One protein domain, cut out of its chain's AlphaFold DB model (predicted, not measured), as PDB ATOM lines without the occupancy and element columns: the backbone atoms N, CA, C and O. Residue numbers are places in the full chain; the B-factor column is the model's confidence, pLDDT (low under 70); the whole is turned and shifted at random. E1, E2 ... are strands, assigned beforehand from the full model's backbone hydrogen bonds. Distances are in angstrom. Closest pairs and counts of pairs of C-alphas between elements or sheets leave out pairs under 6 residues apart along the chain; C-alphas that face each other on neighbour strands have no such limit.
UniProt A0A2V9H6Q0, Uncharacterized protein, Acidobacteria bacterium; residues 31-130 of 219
ATOM      1  N   ARG A  31      63.125  -8.607 -91.178       64.00
ATOM      2  CA  ARG A  31      63.440  -7.442 -92.019       64.00
ATOM      3  C   ARG A  31      63.984  -6.334 -91.125       64.00
ATOM      4  O   ARG A  31      63.356  -5.982 -90.128       64.00
ATOM      5  N   VAL A  32      65.128  -5.762 -91.493       66.38
ATOM      6  CA  VAL A  32      65.747  -4.661 -90.744       66.38
ATOM      7  C   VAL A  32      65.455  -3.356 -91.466       66.38
ATOM      8  O   VAL A  32      65.714  -3.222 -92.663       66.38
ATOM      9  N   ILE A  33      64.926  -2.382 -90.733       62.59
ATOM     10  CA  ILE A  33      64.699  -1.030 -91.240       62.59
ATOM     11  C   ILE A  33      65.477  -0.059 -90.380       62.59
ATOM     12  O   ILE A  33      65.476  -0.162 -89.155       62.59
ATOM     13  N   THR A  34      66.103   0.897 -91.052       64.06
ATOM     14  CA  THR A  34      66.656   2.081 -90.418       64.06
ATOM     15  C   THR A  34      66.080   3.323 -91.091       64.06
ATOM     16  O   THR A  34      65.885   3.368 -92.309       64.06
ATOM     17  N   SER A  35      65.764   4.326 -90.284       61.41
ATOM     18  CA  SER A  35      65.427   5.665 -90.755       61.41
ATOM     19  C   SER A  35      66.588   6.579 -90.429       61.41
ATOM     20  O   SER A  35      66.986   6.675 -89.268       61.41
ATOM     21  N   GLU A  36      67.085   7.284 -91.434       64.62
ATOM     22  CA  GLU A  36      68.069   8.335 -91.237       64.62
ATOM     23  C   GLU A  36      67.388   9.658 -91.556       64.62
ATOM     24  O   GLU A  36      67.061   9.963 -92.704       64.62
ATOM     25  N   THR A  37      67.159  10.459 -90.521       54.97
ATOM     26  CA  THR A  37      66.932  11.886 -90.734       54.97
ATOM     27  C   THR A  37      68.310  12.522 -90.728       54.97
ATOM     28  O   THR A  37      68.949  12.595 -89.678       54.97
ATOM     29  N   ALA A  38      68.805  12.906 -91.907       53.78
ATOM     30  CA  ALA A  38      70.085  13.592 -91.986       53.78
ATOM     31  C   ALA A  38      69.994  14.896 -91.180       53.78
ATOM     32  O   ALA A  38      69.007  15.629 -91.282       53.78
ATOM     33  N   THR A  39      71.011  15.176 -90.365       54.66
ATOM     34  CA  THR A  39      71.100  16.434 -89.621       54.66
ATOM     35  C   THR A  39      71.007  17.604 -90.600       54.66
ATOM     36  O   THR A  39      71.644  17.570 -91.655       54.66
ATOM     37  N   ALA A  40      70.234  18.635 -90.245       56.34
ATOM     38  CA  ALA A  40      70.064  19.838 -91.056       56.34
ATOM     39  C   ALA A  40      71.402  20.336 -91.604       56.34
ATOM     40  O   ALA A  40      72.322  20.619 -90.829       56.34
ATOM     41  N   THR A  41      71.509  20.432 -92.930       59.44
ATOM     42  CA  THR A  41      72.703  20.970 -93.584       59.44
ATOM     43  C   THR A  41      72.450  22.434 -93.905       59.44
ATOM     44  O   THR A  41      71.516  22.760 -94.634       59.44
ATOM     45  N   CYS A  42      73.260  23.320 -93.328       65.38
ATOM     46  CA  CYS A  42      73.115  24.763 -93.492       65.38
ATOM     47  C   CYS A  42      74.168  25.305 -94.465       65.38
ATOM     48  O   CYS A  42      75.359  25.026 -94.298       65.38
ATOM     49  N   PHE A  43      73.752  26.112 -95.444       58.66
ATOM     50  CA  PHE A  43      74.637  26.681 -96.470       58.66
ATOM     51  C   PHE A  43      74.689  28.210 -96.424       58.66
ATOM     52  O   PHE A  43      73.662  28.865 -96.354       58.66
ATOM     53  N   ASP A  44      75.871  28.809 -96.552       58.62
ATOM     54  CA  ASP A  44      75.998  30.257 -96.748       58.62
ATOM     55  C   ASP A  44      75.636  30.605 -98.193       58.62
ATOM     56  O   ASP A  44      76.342  30.207 -99.118       58.62
ATOM     57  N   LYS A  45      74.559  31.372 -98.404       58.44
ATOM     58  CA  LYS A  45      74.137  31.831 -99.743       58.44
ATOM     59  C   LYS A  45      75.212  32.647-100.465       58.44
ATOM     60  O   LYS A  45      75.248  32.635-101.690       58.44
ATOM     61  N   THR A  46      76.072  33.340 -99.725       64.50
ATOM     62  CA  THR A  46      77.098  34.229-100.286       64.50
ATOM     63  C   THR A  46      78.249  33.434-100.886       64.50
ATOM     64  O   THR A  46      78.789  33.797-101.925       64.50
ATOM     65  N   ASN A  47      78.605  32.326-100.236       68.25
ATOM     66  CA  ASN A  47      79.839  31.595-100.511       68.25
ATOM     67  C   ASN A  47      79.602  30.138-100.934       68.25
ATOM     68  O   ASN A  47      80.566  29.404-101.135       68.25
ATOM     69  N   GLN A  48      78.339  29.698-100.997       62.06
ATOM     70  CA  GLN A  48      77.917  28.302-101.191       62.06
ATOM     71  C   GLN A  48      78.646  27.303-100.273       62.06
ATOM     72  O   GLN A  48      78.795  26.124-100.590       62.06
ATOM     73  N   LYS A  49      79.112  27.769 -99.112       68.44
ATOM     74  CA  LYS A  49      79.902  26.973 -98.178       68.44
ATOM     75  C   LYS A  49      78.993  26.416 -97.092       68.44
ATOM     76  O   LYS A  49      78.199  27.153 -96.513       68.44
ATOM     77  N   GLN A  50      79.127  25.127 -96.791       58.91
ATOM     78  CA  GLN A  50      78.459  24.519 -95.643       58.91
ATOM     79  C   GLN A  50      78.947  25.207 -94.358       58.91
ATOM     80  O   GLN A  50      80.145  25.215 -94.071       58.91
ATOM     81  N   ILE A  51      78.027  25.817 -93.608       61.28
ATOM     82  CA  ILE A  51      78.347  26.581 -92.387       61.28
ATOM     83  C   ILE A  51      78.405  25.654 -91.166       61.28
ATOM     84  O   ILE A  51      79.077  25.947 -90.183       61.28
ATOM     85  N   GLY A  52      77.735  24.505 -91.241       57.69
ATOM     86  CA  GLY A  52      77.738  23.487 -90.201       57.69
ATOM     87  C   GLY A  52      76.524  22.571 -90.295       57.69
ATOM     88  O   GLY A  52      75.675  22.721 -91.178       57.69
ATOM     89  N   SER A  53      76.459  21.625 -89.361       52.53
ATOM     90  CA  SER A  53      75.251  20.861 -89.060       52.53
ATOM     91  C   SER A  53      74.837  21.197 -87.633       52.53
ATOM     92  O   SER A  53      75.690  21.241 -86.749       52.53
ATOM     93  N   MET A  54      73.541  21.440 -87.431       49.09
ATOM     94  CA  MET A  54      72.918  21.731 -86.134       49.09
ATOM     95  C   MET A  54      73.196  23.147 -85.561       49.09
ATOM     96  O   MET A  54      74.329  23.533 -85.304       49.09
ATOM     97  N   LEU A  55      72.107  23.886 -85.284       43.19
ATOM     98  CA  LEU A  55      72.005  25.101 -84.439       43.19
ATOM     99  C   LEU A  55      72.152  26.502 -85.067       43.19
ATOM    100  O   LEU A  55      72.099  27.482 -84.324       43.19
ATOM    101  N   VAL A  56      72.225  26.665 -86.390       42.03
ATOM    102  CA  VAL A  56      72.146  28.018 -86.978       42.03
ATOM    103  C   VAL A  56      70.687  28.355 -87.301       42.03
ATOM    104  O   VAL A  56      70.054  27.688 -88.112       42.03
ATOM    105  N   ARG A  57      70.133  29.403 -86.672       49.72
ATOM    106  CA  ARG A  57      68.856  30.034 -87.061       49.72
ATOM    107  C   ARG A  57      69.018  30.736 -88.415       49.72
ATOM    108  O   ARG A  57      69.072  31.958 -88.478       49.72
ATOM    109  N   SER A  58      69.173  29.965 -89.482       54.16
ATOM    110  CA  SER A  58      69.287  30.483 -90.838       54.16
ATOM    111  C   SER A  58      68.226  29.827 -91.708       54.16
ATOM    112  O   SER A  58      68.087  28.607 -91.696       54.16
ATOM    113  N   GLU A  59      67.534  30.620 -92.528       57.88
ATOM    114  CA  GLU A  59      66.645  30.165 -93.616       57.88
ATOM    115  C   GLU A  59      67.375  29.327 -94.690       57.88
ATOM    116  O   GLU A  59      66.844  29.035 -95.757       57.88
ATOM    117  N   GLN A  60      68.643  29.004 -94.454       68.00
ATOM    118  CA  GLN A  60      69.528  28.278 -95.346       68.00
ATOM    119  C   GLN A  60      69.807  26.847 -94.862       68.00
ATOM    120  O   GLN A  60      70.669  26.172 -95.426       68.00
ATOM    121  N   CYS A  61      69.142  26.413 -93.789       68.00
ATOM    122  CA  CYS A  61      69.201  25.047 -93.293       68.00
ATOM    123  C   CYS A  61      68.085  24.227 -93.932       68.00
ATOM    124  O   CYS A  61      66.913  24.585 -93.823       68.00
ATOM    125  N   VAL A  62      68.466  23.132 -94.585       73.19
ATOM    126  CA  VAL A  62      67.523  22.194 -95.184       73.19
ATOM    127  C   VAL A  62      67.732  20.785 -94.649       73.19
ATOM    128  O   VAL A  62      68.866  20.369 -94.383       73.19
ATOM    129  N   ASN A  63      66.628  20.057 -94.509       78.81
ATOM    130  CA  ASN A  63      66.631  18.652 -94.128       78.81
ATOM    131  C   ASN A  63      66.264  17.761 -95.306       78.81
ATOM    132  O   ASN A  63      65.521  18.145 -96.207       78.81
ATOM    133  N   THR A  64      66.771  16.537 -95.253       83.44
ATOM    134  CA  THR A  64      66.360  15.464 -96.148       83.44
ATOM    135  C   THR A  64      66.028  14.249 -95.300       83.44
ATOM    136  O   THR A  64      66.874  13.772 -94.534       83.44
ATOM    137  N   ALA A  65      64.813  13.736 -95.449       87.94
ATOM    138  CA  ALA A  65      64.371  12.538 -94.759       87.94
ATOM    139  C   ALA A  65      64.584  11.334 -95.676       87.94
ATOM    140  O   ALA A  65      64.155  11.339 -96.830       87.94
ATOM    141  N   LYS A  66      65.264  10.299 -95.178       89.06
ATOM    142  CA  LYS A  66      65.531   9.078 -95.940       89.06
ATOM    143  C   LYS A  66      65.061   7.863 -95.165       89.06
ATOM    144  O   LYS A  66      65.324   7.731 -93.967       89.06
ATOM    145  N   LEU A  67      64.410   6.944 -95.868       88.62
ATOM    146  CA  LEU A  67      64.073   5.638 -95.319       88.62
ATOM    147  C   LEU A  67      64.786   4.544 -96.094       88.62
ATOM    148  O   LEU A  67      64.726   4.501 -97.326       88.62
ATOM    149  N   PHE A  68      65.428   3.644 -95.354       88.56
ATOM    150  CA  PHE A  68      66.149   2.518 -95.914       88.56
ATOM    151  C   PHE A  68      65.602   1.200 -95.379       88.56
ATOM    152  O   PHE A  68      65.381   1.032 -94.179       88.56
ATOM    153  N   VAL A  69      65.433   0.231 -96.271       85.62
ATOM    154  CA  VAL A  69      64.963  -1.114 -95.925       85.62
ATOM    155  C   VAL A  69      66.027  -2.124 -96.323       85.62
ATOM    156  O   VAL A  69      66.686  -1.965 -97.348       85.62
ATOM    157  N   LYS A  70      66.193  -3.168 -95.515       84.56
ATOM    158  CA  LYS A  70      66.954  -4.361 -95.868       84.56
ATOM    159  C   LYS A  70      66.065  -5.584 -95.677       84.56
ATOM    160  O   LYS A  70      65.683  -5.928 -94.555       84.56
ATOM    161  N   GLY A  71      65.717  -6.216 -96.790       81.00
ATOM    162  CA  GLY A  71      65.042  -7.499 -96.806       81.00
ATOM    163  C   GLY A  71      65.964  -8.641 -96.359       81.00
ATOM    164  O   GLY A  71      67.177  -8.470 -96.241       81.00
ATOM    165  N   PRO A  72      65.407  -9.836 -96.135       79.81
ATOM    166  CA  PRO A  72      66.148 -10.943 -95.528       79.81
ATOM    167  C   PRO A  72      67.239 -11.510 -96.438       79.81
ATOM    168  O   PRO A  72      68.287 -11.950 -95.975       79.81
ATOM    169  N   SER A  73      66.995 -11.471 -97.748       83.50
ATOM    170  CA  SER A  73      67.940 -11.900 -98.782       83.50
ATOM    171  C   SER A  73      68.770 -10.744 -99.348       83.50
ATOM    172  O   SER A  73      69.618 -10.966-100.214       83.50
ATOM    173  N   ASP A  74      68.548  -9.514 -98.876       84.19
ATOM    174  CA  ASP A  74      69.220  -8.336 -99.413       84.19
ATOM    175  C   ASP A  74      70.660  -8.258 -98.887       84.19
ATOM    176  O   ASP A  74      70.931  -8.354 -97.687       84.19
ATOM    177  N   LYS A  75      71.613  -8.017 -99.795       88.12
ATOM    178  CA  LYS A  75      73.034  -7.849 -99.438       88.12
ATOM    179  C   LYS A  75      73.307  -6.549 -98.670       88.12
ATOM    180  O   LYS A  75      74.315  -6.457 -97.975       88.12
ATOM    181  N   GLY A  76      72.416  -5.562 -98.759       88.06
ATOM    182  CA  GLY A  76      72.569  -4.251 -98.133       88.06
ATOM    183  C   GLY A  76      71.243  -3.505 -98.013       88.06
ATOM    184  O   GLY A  76      70.207  -3.993 -98.453       88.06
ATOM    185  N   PHE A  77      71.292  -2.330 -97.394       87.31
ATOM    186  CA  PHE A  77      70.149  -1.426 -97.322       87.31
ATOM    187  C   PHE A  77      69.895  -0.764 -98.676       87.31
ATOM    188  O   PHE A  77      70.834  -0.377 -99.373       87.31
ATOM    189  N   ARG A  78      68.620  -0.591 -99.021       88.81
ATOM    190  CA  ARG A  78      68.175   0.166-100.194       88.81
ATOM    191  C   ARG A  78      67.333   1.358 -99.766       88.81
ATOM    192  O   ARG A  78      66.527   1.239 -98.845       88.81
ATOM    193  N   LEU A  79      67.524   2.489-100.441       89.69
ATOM    194  CA  LEU A  79      66.692   3.678-100.273       89.69
ATOM    195  C   LEU A  79      65.294   3.372-100.815       89.69
ATOM    196  O   LEU A  79      65.161   2.988-101.974       89.69
ATOM    197  N   VAL A  80      64.273   3.511 -99.974       89.62
ATOM    198  CA  VAL A  80      62.868   3.292-100.362       89.62
ATOM    199  C   VAL A  80      62.044   4.570-100.319       89.62
ATOM    200  O   VAL A  80      60.999   4.634-100.956       89.62
ATOM    201  N   TYR A  81      62.515   5.584 -99.593       91.69
ATOM    202  CA  TYR A  81      61.863   6.883 -99.498       91.69
ATOM    203  C   TYR A  81      62.896   7.998 -99.394       91.69
ATOM    204  O   TYR A  81      63.878   7.852 -98.660       91.69
ATOM    205  N   LEU A  82      62.643   9.105-100.086       90.69
ATOM    206  CA  LEU A  82      63.446  10.319-100.050       90.69
ATOM    207  C   LEU A  82      62.505  11.525-100.057       90.69
ATOM    208  O   LEU A  82      61.848  11.764-101.064       90.69
ATOM    209  N   GLU A  83      62.483  12.282 -98.961       90.38
ATOM    210  CA  GLU A  83      61.896  13.622 -98.942       90.38
ATOM    211  C   GLU A  83      63.008  14.648 -99.105       90.38
ATOM    212  O   GLU A  83      63.849  14.815 -98.214       90.38
ATOM    213  N   GLU A  84      63.011  15.338-100.237       87.00
ATOM    214  CA  GLU A  84      63.875  16.491-100.447       87.00
ATOM    215  C   GLU A  84      63.198  17.762 -99.916       87.00
ATOM    216  O   GLU A  84      61.975  17.875 -99.933       87.00
ATOM    217  N   PRO A  85      63.973  18.734 -99.417       82.00
ATOM    218  CA  PRO A  85      63.423  20.008 -98.975       82.00
ATOM    219  C   PRO A  85      62.794  20.750-100.162       82.00
ATOM    220  O   PRO A  85      63.383  20.827-101.244       82.00
ATOM    221  N   SER A  86      61.626  21.355 -99.955       82.06
ATOM    222  CA  SER A  86      60.988  22.210-100.960       82.06
ATOM    223  C   SER A  86      61.334  23.683-100.713       82.06
ATOM    224  O   SER A  86      61.885  24.049 -99.675       82.06
ATOM    225  N   ARG A  87      61.000  24.579-101.657       73.69
ATOM    226  CA  ARG A  87      61.172  26.036-101.450       73.69
ATOM    227  C   ARG A  87      60.409  26.535-100.211       73.69
ATOM    228  O   ARG A  87      60.793  27.558 -99.650       73.69
ATOM    229  N   TYR A  88      59.337  25.845 -99.825       75.94
ATOM    230  CA  TYR A  88      58.431  26.257 -98.756       75.94
ATOM    231  C   TYR A  88      58.509  25.355 -97.521       75.94
ATOM    232  O   TYR A  88      58.198  25.826 -96.433       75.94
ATOM    233  N   GLU A  89      58.960  24.109 -97.661       78.62
ATOM    234  CA  GLU A  89      59.104  23.124 -96.582       78.62
ATOM    235  C   GLU A  89      60.577  22.746 -96.460       78.62
ATOM    236  O   GLU A  89      61.071  21.770 -97.027       78.62
ATOM    237  N   LEU A  90      61.308  23.591 -95.742       78.69
ATOM    238  CA  LEU A  90      62.752  23.445 -95.566       78.69
ATOM    239  C   LEU A  90      63.100  22.369 -94.529       78.69
ATOM    240  O   LEU A  90      64.237  21.897 -94.482       78.69
ATOM    241  N   PHE A  91      62.136  21.980 -93.692       83.81
ATOM    242  CA  PHE A  91      62.312  20.976 -92.657       83.81
ATOM    243  C   PHE A  91      61.430  19.764 -92.932       83.81
ATOM    244  O   PHE A  91      60.217  19.882 -93.080       83.81
ATOM    245  N   ASN A  92      62.043  18.588 -92.924       88.81
ATOM    246  CA  ASN A  92      61.344  17.320 -92.952       88.81
ATOM    247  C   ASN A  92      61.994  16.319 -91.988       88.81
ATOM    248  O   ASN A  92      63.161  16.455 -91.596       88.81
ATOM    249  N   ASN A  93      61.207  15.334 -91.566       88.75
ATOM    250  CA  ASN A  93      61.685  14.146 -90.871       88.75
ATOM    251  C   ASN A  93      60.821  12.943 -91.257       88.75
ATOM    252  O   ASN A  93      59.675  13.103 -91.665       88.75
ATOM    253  N   VAL A  94      61.372  11.739 -91.117       90.38
ATOM    254  CA  VAL A  94      60.592  10.509 -91.245       90.38
ATOM    255  C   VAL A  94      60.791   9.664 -90.001       90.38
ATOM    256  O   VAL A  94      61.919   9.404 -89.574       90.38
ATOM    257  N   LYS A  95      59.682   9.234 -89.414       91.00
ATOM    258  CA  LYS A  95      59.649   8.393 -88.225       91.00
ATOM    259  C   LYS A  95      58.988   7.072 -88.564       91.00
ATOM    260  O   LYS A  95      57.865   7.038 -89.052       91.00
ATOM    261  N   ILE A  96      59.650   5.968 -88.246       91.62
ATOM    262  CA  ILE A  96      59.022   4.652 -88.362       91.62
ATOM    263  C   ILE A  96      57.998   4.488 -87.234       91.62
ATOM    264  O   ILE A  96      58.295   4.766 -86.070       91.62
ATOM    265  N   VAL A  97      56.792   4.041 -87.581       93.62
ATOM    266  CA  VAL A  97      55.686   3.865 -86.636       93.62
ATOM    267  C   VAL A  97      55.524   2.393 -86.268       93.62
ATOM    268  O   VAL A  97      55.565   2.056 -85.084       93.62
ATOM    269  N   ASP A  98      55.311   1.515 -87.247       94.38
ATOM    270  CA  ASP A  98      55.035   0.095 -86.995       94.38
ATOM    271  C   ASP A  98      55.199  -0.765 -88.257       94.38
ATOM    272  O   ASP A  98      55.245  -0.248 -89.372       94.38
ATOM    273  N   TRP A  99      55.231  -2.082 -88.073       92.81
ATOM    274  CA  TRP A  99      54.992  -3.062 -89.133       92.81
ATOM    275  C   TRP A  99      53.572  -3.609 -89.029       92.81
ATOM    276  O   TRP A  99      53.016  -3.681 -87.936       92.81
ATOM    277  N   SER A 100      52.975  -4.003 -90.149       94.12
ATOM    278  CA  SER A 100      51.683  -4.683 -90.146       94.12
ATOM    279  C   SER A 100      51.801  -6.088 -89.540       94.12
ATOM    280  O   SER A 100      52.880  -6.687 -89.572       94.12
ATOM    281  N   PRO A 101      50.699  -6.660 -89.011       93.06
ATOM    282  CA  PRO A 101      50.704  -8.000 -88.412       93.06
ATOM    283  C   PRO A 101      51.221  -9.106 -89.343       93.06
ATOM    284  O   PRO A 101      51.788 -10.097 -88.885       93.06
ATOM    285  N   ASP A 102      51.026  -8.933 -90.650       91.69
ATOM    286  CA  ASP A 102      51.449  -9.857 -91.701       91.69
ATOM    287  C   ASP A 102      52.882  -9.593 -92.212       91.69
ATOM    288  O   ASP A 102      53.381 -10.343 -93.045       91.69
ATOM    289  N   ASN A 103      53.573  -8.570 -91.694       88.50
ATOM    290  CA  ASN A 103      54.897  -8.103 -92.127       88.50
ATOM    291  C   ASN A 103      54.999  -7.695 -93.612       88.50
ATOM    292  O   ASN A 103      56.108  -7.634 -94.154       88.50
ATOM    293  N   HIS A 104      53.877  -7.403 -94.275       90.25
ATOM    294  CA  HIS A 104      53.879  -6.918 -95.657       90.25
ATOM    295  C   HIS A 104      53.970  -5.398 -95.759       90.25
ATOM    296  O   HIS A 104      54.510  -4.899 -96.743       90.25
ATOM    297  N   HIS A 105      53.516  -4.664 -94.746       93.25
ATOM    298  CA  HIS A 105      53.432  -3.213 -94.794       93.25
ATOM    299  C   HIS A 105      54.214  -2.556 -93.666       93.25
ATOM    300  O   HIS A 105      54.065  -2.898 -92.494       93.25
ATOM    301  N   LEU A 106      55.015  -1.559 -94.016       93.25
ATOM    302  CA  LEU A 106      55.646  -0.669 -93.052       93.25
ATOM    303  C   LEU A 106      54.862   0.638 -93.001       93.25
ATOM    304  O   LEU A 106      54.615   1.267 -94.029       93.25
ATOM    305  N   LEU A 107      54.541   1.072 -91.791       94.44
ATOM    306  CA  LEU A 107      53.955   2.373 -91.530       94.44
ATOM    307  C   LEU A 107      55.025   3.317 -90.995       94.44
ATOM    308  O   LEU A 107      55.691   3.031 -89.994       94.44
ATOM    309  N   ALA A 108      55.163   4.458 -91.653       93.69
ATOM    310  CA  ALA A 108      55.986   5.575 -91.226       93.69
ATOM    311  C   ALA A 108      55.150   6.861 -91.185       93.69
ATOM    312  O   ALA A 108      54.030   6.917 -91.685       93.69
ATOM    313  N   GLU A 109      55.692   7.891 -90.556       93.00
ATOM    314  CA  GLU A 109      55.112   9.223 -90.460       93.00
ATOM    315  C   GLU A 109      56.145  10.218 -90.979       93.00
ATOM    316  O   GLU A 109      57.269  10.274 -90.476       93.00
ATOM    317  N   LEU A 110      55.774  10.949 -92.024       92.00
ATOM    318  CA  LEU A 110      56.522  12.074 -92.554       92.00
ATOM    319  C   LEU A 110      56.055  13.336 -91.843       92.00
ATOM    320  O   LEU A 110      54.863  13.624 -91.847       92.00
ATOM    321  N   PHE A 111      56.978  14.118 -91.305       90.81
ATOM    322  CA  PHE A 111      56.707  15.513 -90.982       90.81
ATOM    323  C   PHE A 111      57.327  16.402 -92.051       90.81
ATOM    324  O   PHE A 111      58.494  16.215 -92.394       90.81
ATOM    325  N   VAL A 112      56.576  17.399 -92.511       90.19
ATOM    326  CA  VAL A 112      57.083  18.521 -93.313       90.19
ATOM    327  C   VAL A 112      56.683  19.831 -92.650       90.19
ATOM    328  O   VAL A 112      55.594  19.943 -92.088       90.19
ATOM    329  N   GLY A 113      57.560  20.827 -92.685       88.88
ATOM    330  CA  GLY A 113      57.289  22.127 -92.087       88.88
ATOM    331  C   GLY A 113      58.306  23.190 -92.468       88.88
ATOM    332  O   GLY A 113      59.302  22.931 -93.154       88.88
ATOM    333  N   GLN A 114      58.051  24.414 -92.013       83.69
ATOM    334  CA  GLN A 114      58.977  25.523 -92.221       83.69
ATOM    335  C   GLN A 114      59.951  25.633 -91.054       83.69
ATOM    336  O   GLN A 114      59.591  25.476 -89.886       83.69
ATOM    337  N   TRP A 115      61.209  25.938 -91.361       75.06
ATOM    338  CA  TRP A 115      62.203  26.154 -90.321       75.06
ATOM    339  C   TRP A 115      61.841  27.373 -89.466       75.06
ATOM    340  O   TRP A 115      61.610  28.459 -89.992       75.06
ATOM    341  N   GLY A 116      61.827  27.204 -88.141       74.31
ATOM    342  CA  GLY A 116      61.497  28.286 -87.208       74.31
ATOM    343  C   GLY A 116      60.012  28.663 -87.163       74.31
ATOM    344  O   GLY A 116      59.684  29.688 -86.570       74.31
ATOM    345  N   SER A 117      59.137  27.849 -87.756       79.75
ATOM    346  CA  SER A 117      57.685  27.986 -87.680       79.75
ATOM    347  C   SER A 117      57.067  26.755 -87.017       79.75
ATOM    348  O   SER A 117      57.635  25.665 -87.032       79.75
ATOM    349  N   ASP A 118      55.887  26.941 -86.443       75.75
ATOM    350  CA  ASP A 118      54.955  25.887 -86.052       75.75
ATOM    351  C   ASP A 118      54.099  25.391 -87.237       75.75
ATOM    352  O   ASP A 118      53.376  24.400 -87.114       75.75
ATOM    353  N   ALA A 119      54.204  26.041 -88.402       81.19
ATOM    354  CA  ALA A 119      53.566  25.611 -89.634       81.19
ATOM    355  C   ALA A 119      54.220  24.330 -90.169       81.19
ATOM    356  O   ALA A 119      55.389  24.302 -90.572       81.19
ATOM    357  N   GLY A 120      53.423  23.268 -90.206       86.56
ATOM    358  CA  GLY A 120      53.801  21.968 -90.725       86.56
ATOM    359  C   GLY A 120      52.680  20.954 -90.557       86.56
ATOM    360  O   GLY A 120      51.602  21.262 -90.039       86.56
ATOM    361  N   GLY A 121      52.938  19.732 -91.000       87.62
ATOM    362  CA  GLY A 121      51.971  18.649 -90.948       87.62
ATOM    363  C   GLY A 121      52.645  17.290 -90.881       87.62
ATOM    364  O   GLY A 121      53.747  17.101 -91.394       87.62
ATOM    365  N   ASN A 122      51.954  16.348 -90.242       89.69
ATOM    366  CA  ASN A 122      52.305  14.937 -90.293       89.69
ATOM    367  C   ASN A 122      51.473  14.258 -91.383       89.69
ATOM    368  O   ASN A 122      50.256  14.444 -91.438       89.69
ATOM    369  N   ALA A 123      52.118  13.444 -92.210       89.50
ATOM    370  CA  ALA A 123      51.486  12.618 -93.221       89.50
ATOM    371  C   ALA A 123      51.906  11.150 -93.026       89.50
ATOM    372  O   ALA A 123      53.101  10.855 -92.947       89.50
ATOM    373  N   PRO A 124      50.958  10.206 -92.944       92.44
ATOM    374  CA  PRO A 124      51.290   8.791 -92.891       92.44
ATOM    375  C   PRO A 124      51.832   8.314 -94.238       92.44
ATOM    376  O   PRO A 124      51.276   8.604 -95.297       92.44
ATOM    377  N   LEU A 125      52.892   7.519 -94.174       92.88
ATOM    378  CA  LEU A 125      53.498   6.830 -95.300       92.88
ATOM    379  C   LEU A 125      53.294   5.327 -95.124       92.88
ATOM    380  O   LEU A 125      53.703   4.757 -94.111       92.88
ATOM    381  N   LEU A 126      52.685   4.681 -96.115       93.31
ATOM    382  CA  LEU A 126      52.464   3.237 -96.114       93.31
ATOM    383  C   LEU A 126      53.320   2.596 -97.199       93.31
ATOM    384  O   LEU A 126      53.112   2.852 -98.378       93.31
ATOM    385  N   TYR A 127      54.284   1.782 -96.799       93.25
ATOM    386  CA  TYR A 127      55.192   1.081 -97.694       93.25
ATOM    387  C   TYR A 127      54.769  -0.372 -97.862       93.25
ATOM    388  O   TYR A 127      54.684  -1.089 -96.866       93.25
ATOM    389  N   ASP A 128      54.570  -0.807 -99.101       92.50
ATOM    390  CA  ASP A 128      54.380  -2.211 -99.453       92.50
ATOM    391  C   ASP A 128      55.744  -2.866 -99.685       92.50
ATOM    392  O   ASP A 128      56.530  -2.477-100.553       92.50
ATOM    393  N   ALA A 129      56.042  -3.875 -98.879       89.94
ATOM    394  CA  ALA A 129      57.320  -4.556 -98.874       89.94
ATOM    395  C   ALA A 129      57.395  -5.731 -99.870       89.94
ATOM    396  O   ALA A 129      58.467  -6.335 -99.993       89.94
ATOM    397  N   THR A 130      56.287  -6.058-100.537       88.31
ATOM    398  CA  THR A 130      56.192  -6.976-101.680       88.31
ATOM    399  C   THR A 130      56.635  -6.254-102.946       88.31
ATOM    400  O   THR A 130      57.586  -6.682-103.597       88.31
TER     401      THR A 130
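Overview. This is residues 31 to 130 of the 219 residues of an uncharacterized protein of Acidobacteria bacterium (UniProt A0A2V9H6Q0). Two antiparallel sheets of three strands, E6 E7 E8 and E1 E4 E5, lie face to face as a sandwich with their strands running nearly along one another, and a small hairpin of E2 and E3 lies beyond one end. The sheet E6 E7 E8 is strongly twisted and has the longest strands. The printed part has 100 residues, no named helix and eight named strands, E1 to E8 in order along the chain; the class is all strand. It is only just loose, close to compact, with a radius of gyration of the C-alphas of 15.6 A, and elongated, spanning 50 by 30 by 19 A.

Along the chain. E6, residues 91 to 99, is 25.4 A long and begins at C-alpha 91 (62.312, 20.976, -92.657). E7, residues 105 to 113, is 25.8 A long. E8, residues 120 to 128, is 25.7 A long and ends at C-alpha 128 (54.380, -2.211, -99.453). In the other sheet, E1 is residues 32 to 37, 16.6 A, beginning at C-alpha 32 (65.747, -4.661, -90.744); E4 is residues 65 to 70, 17.1 A; E5 is residues 78 to 83, 14.9 A. E2, residues 41 to 44, and E3, residues 49 to 53, are shorter.

Arrangement. E6, E7 and E8 form a meander, each strand the antiparallel neighbour of the one before, with hairpins E6 and E7, and E7 and E8. N 95 and O 109 are 2.8 A apart, within hydrogen-bond range, as are N 110 and O 123, 2.8 A. In the facing sheet E4 is the inner strand, with N 34 and O 68 of E1 and E4 3.2 A apart, and N 67 and O 81 of the hairpin E4 and E5 3.0 A apart. The facing parts of the two sheets are 9.0 A centre to centre, and their strands stand at 15 degrees. The closest C-alphas of E4 and E6 are those of Ala 65 and Asn 93, 5.0 A; those of E1 and E6 are Thr 37 and Asn 93, 5.7 A. E4 and E7 are near each other. In the hairpin E2 and E3, antiparallel at 146 degrees, N 44 and O 49 are 2.9 A apart; E2 is apart from E4 and E6, among others. Residues 41 to 42 of E2 also pair, antiparallel, with residues 61 to 62.

Size, cuts and confidence. The two C-alphas farthest apart, those of Thr 46 and Asp 102, are 51.7 A apart. The printed part has no cut. The link E3 to E4, 11 residues, is long; the chain changes from one sheet of the sandwich to the other at the short link E5 to E6. The mean pLDDT of the printed part is 78.5, and residues 31 to 61 are under 70.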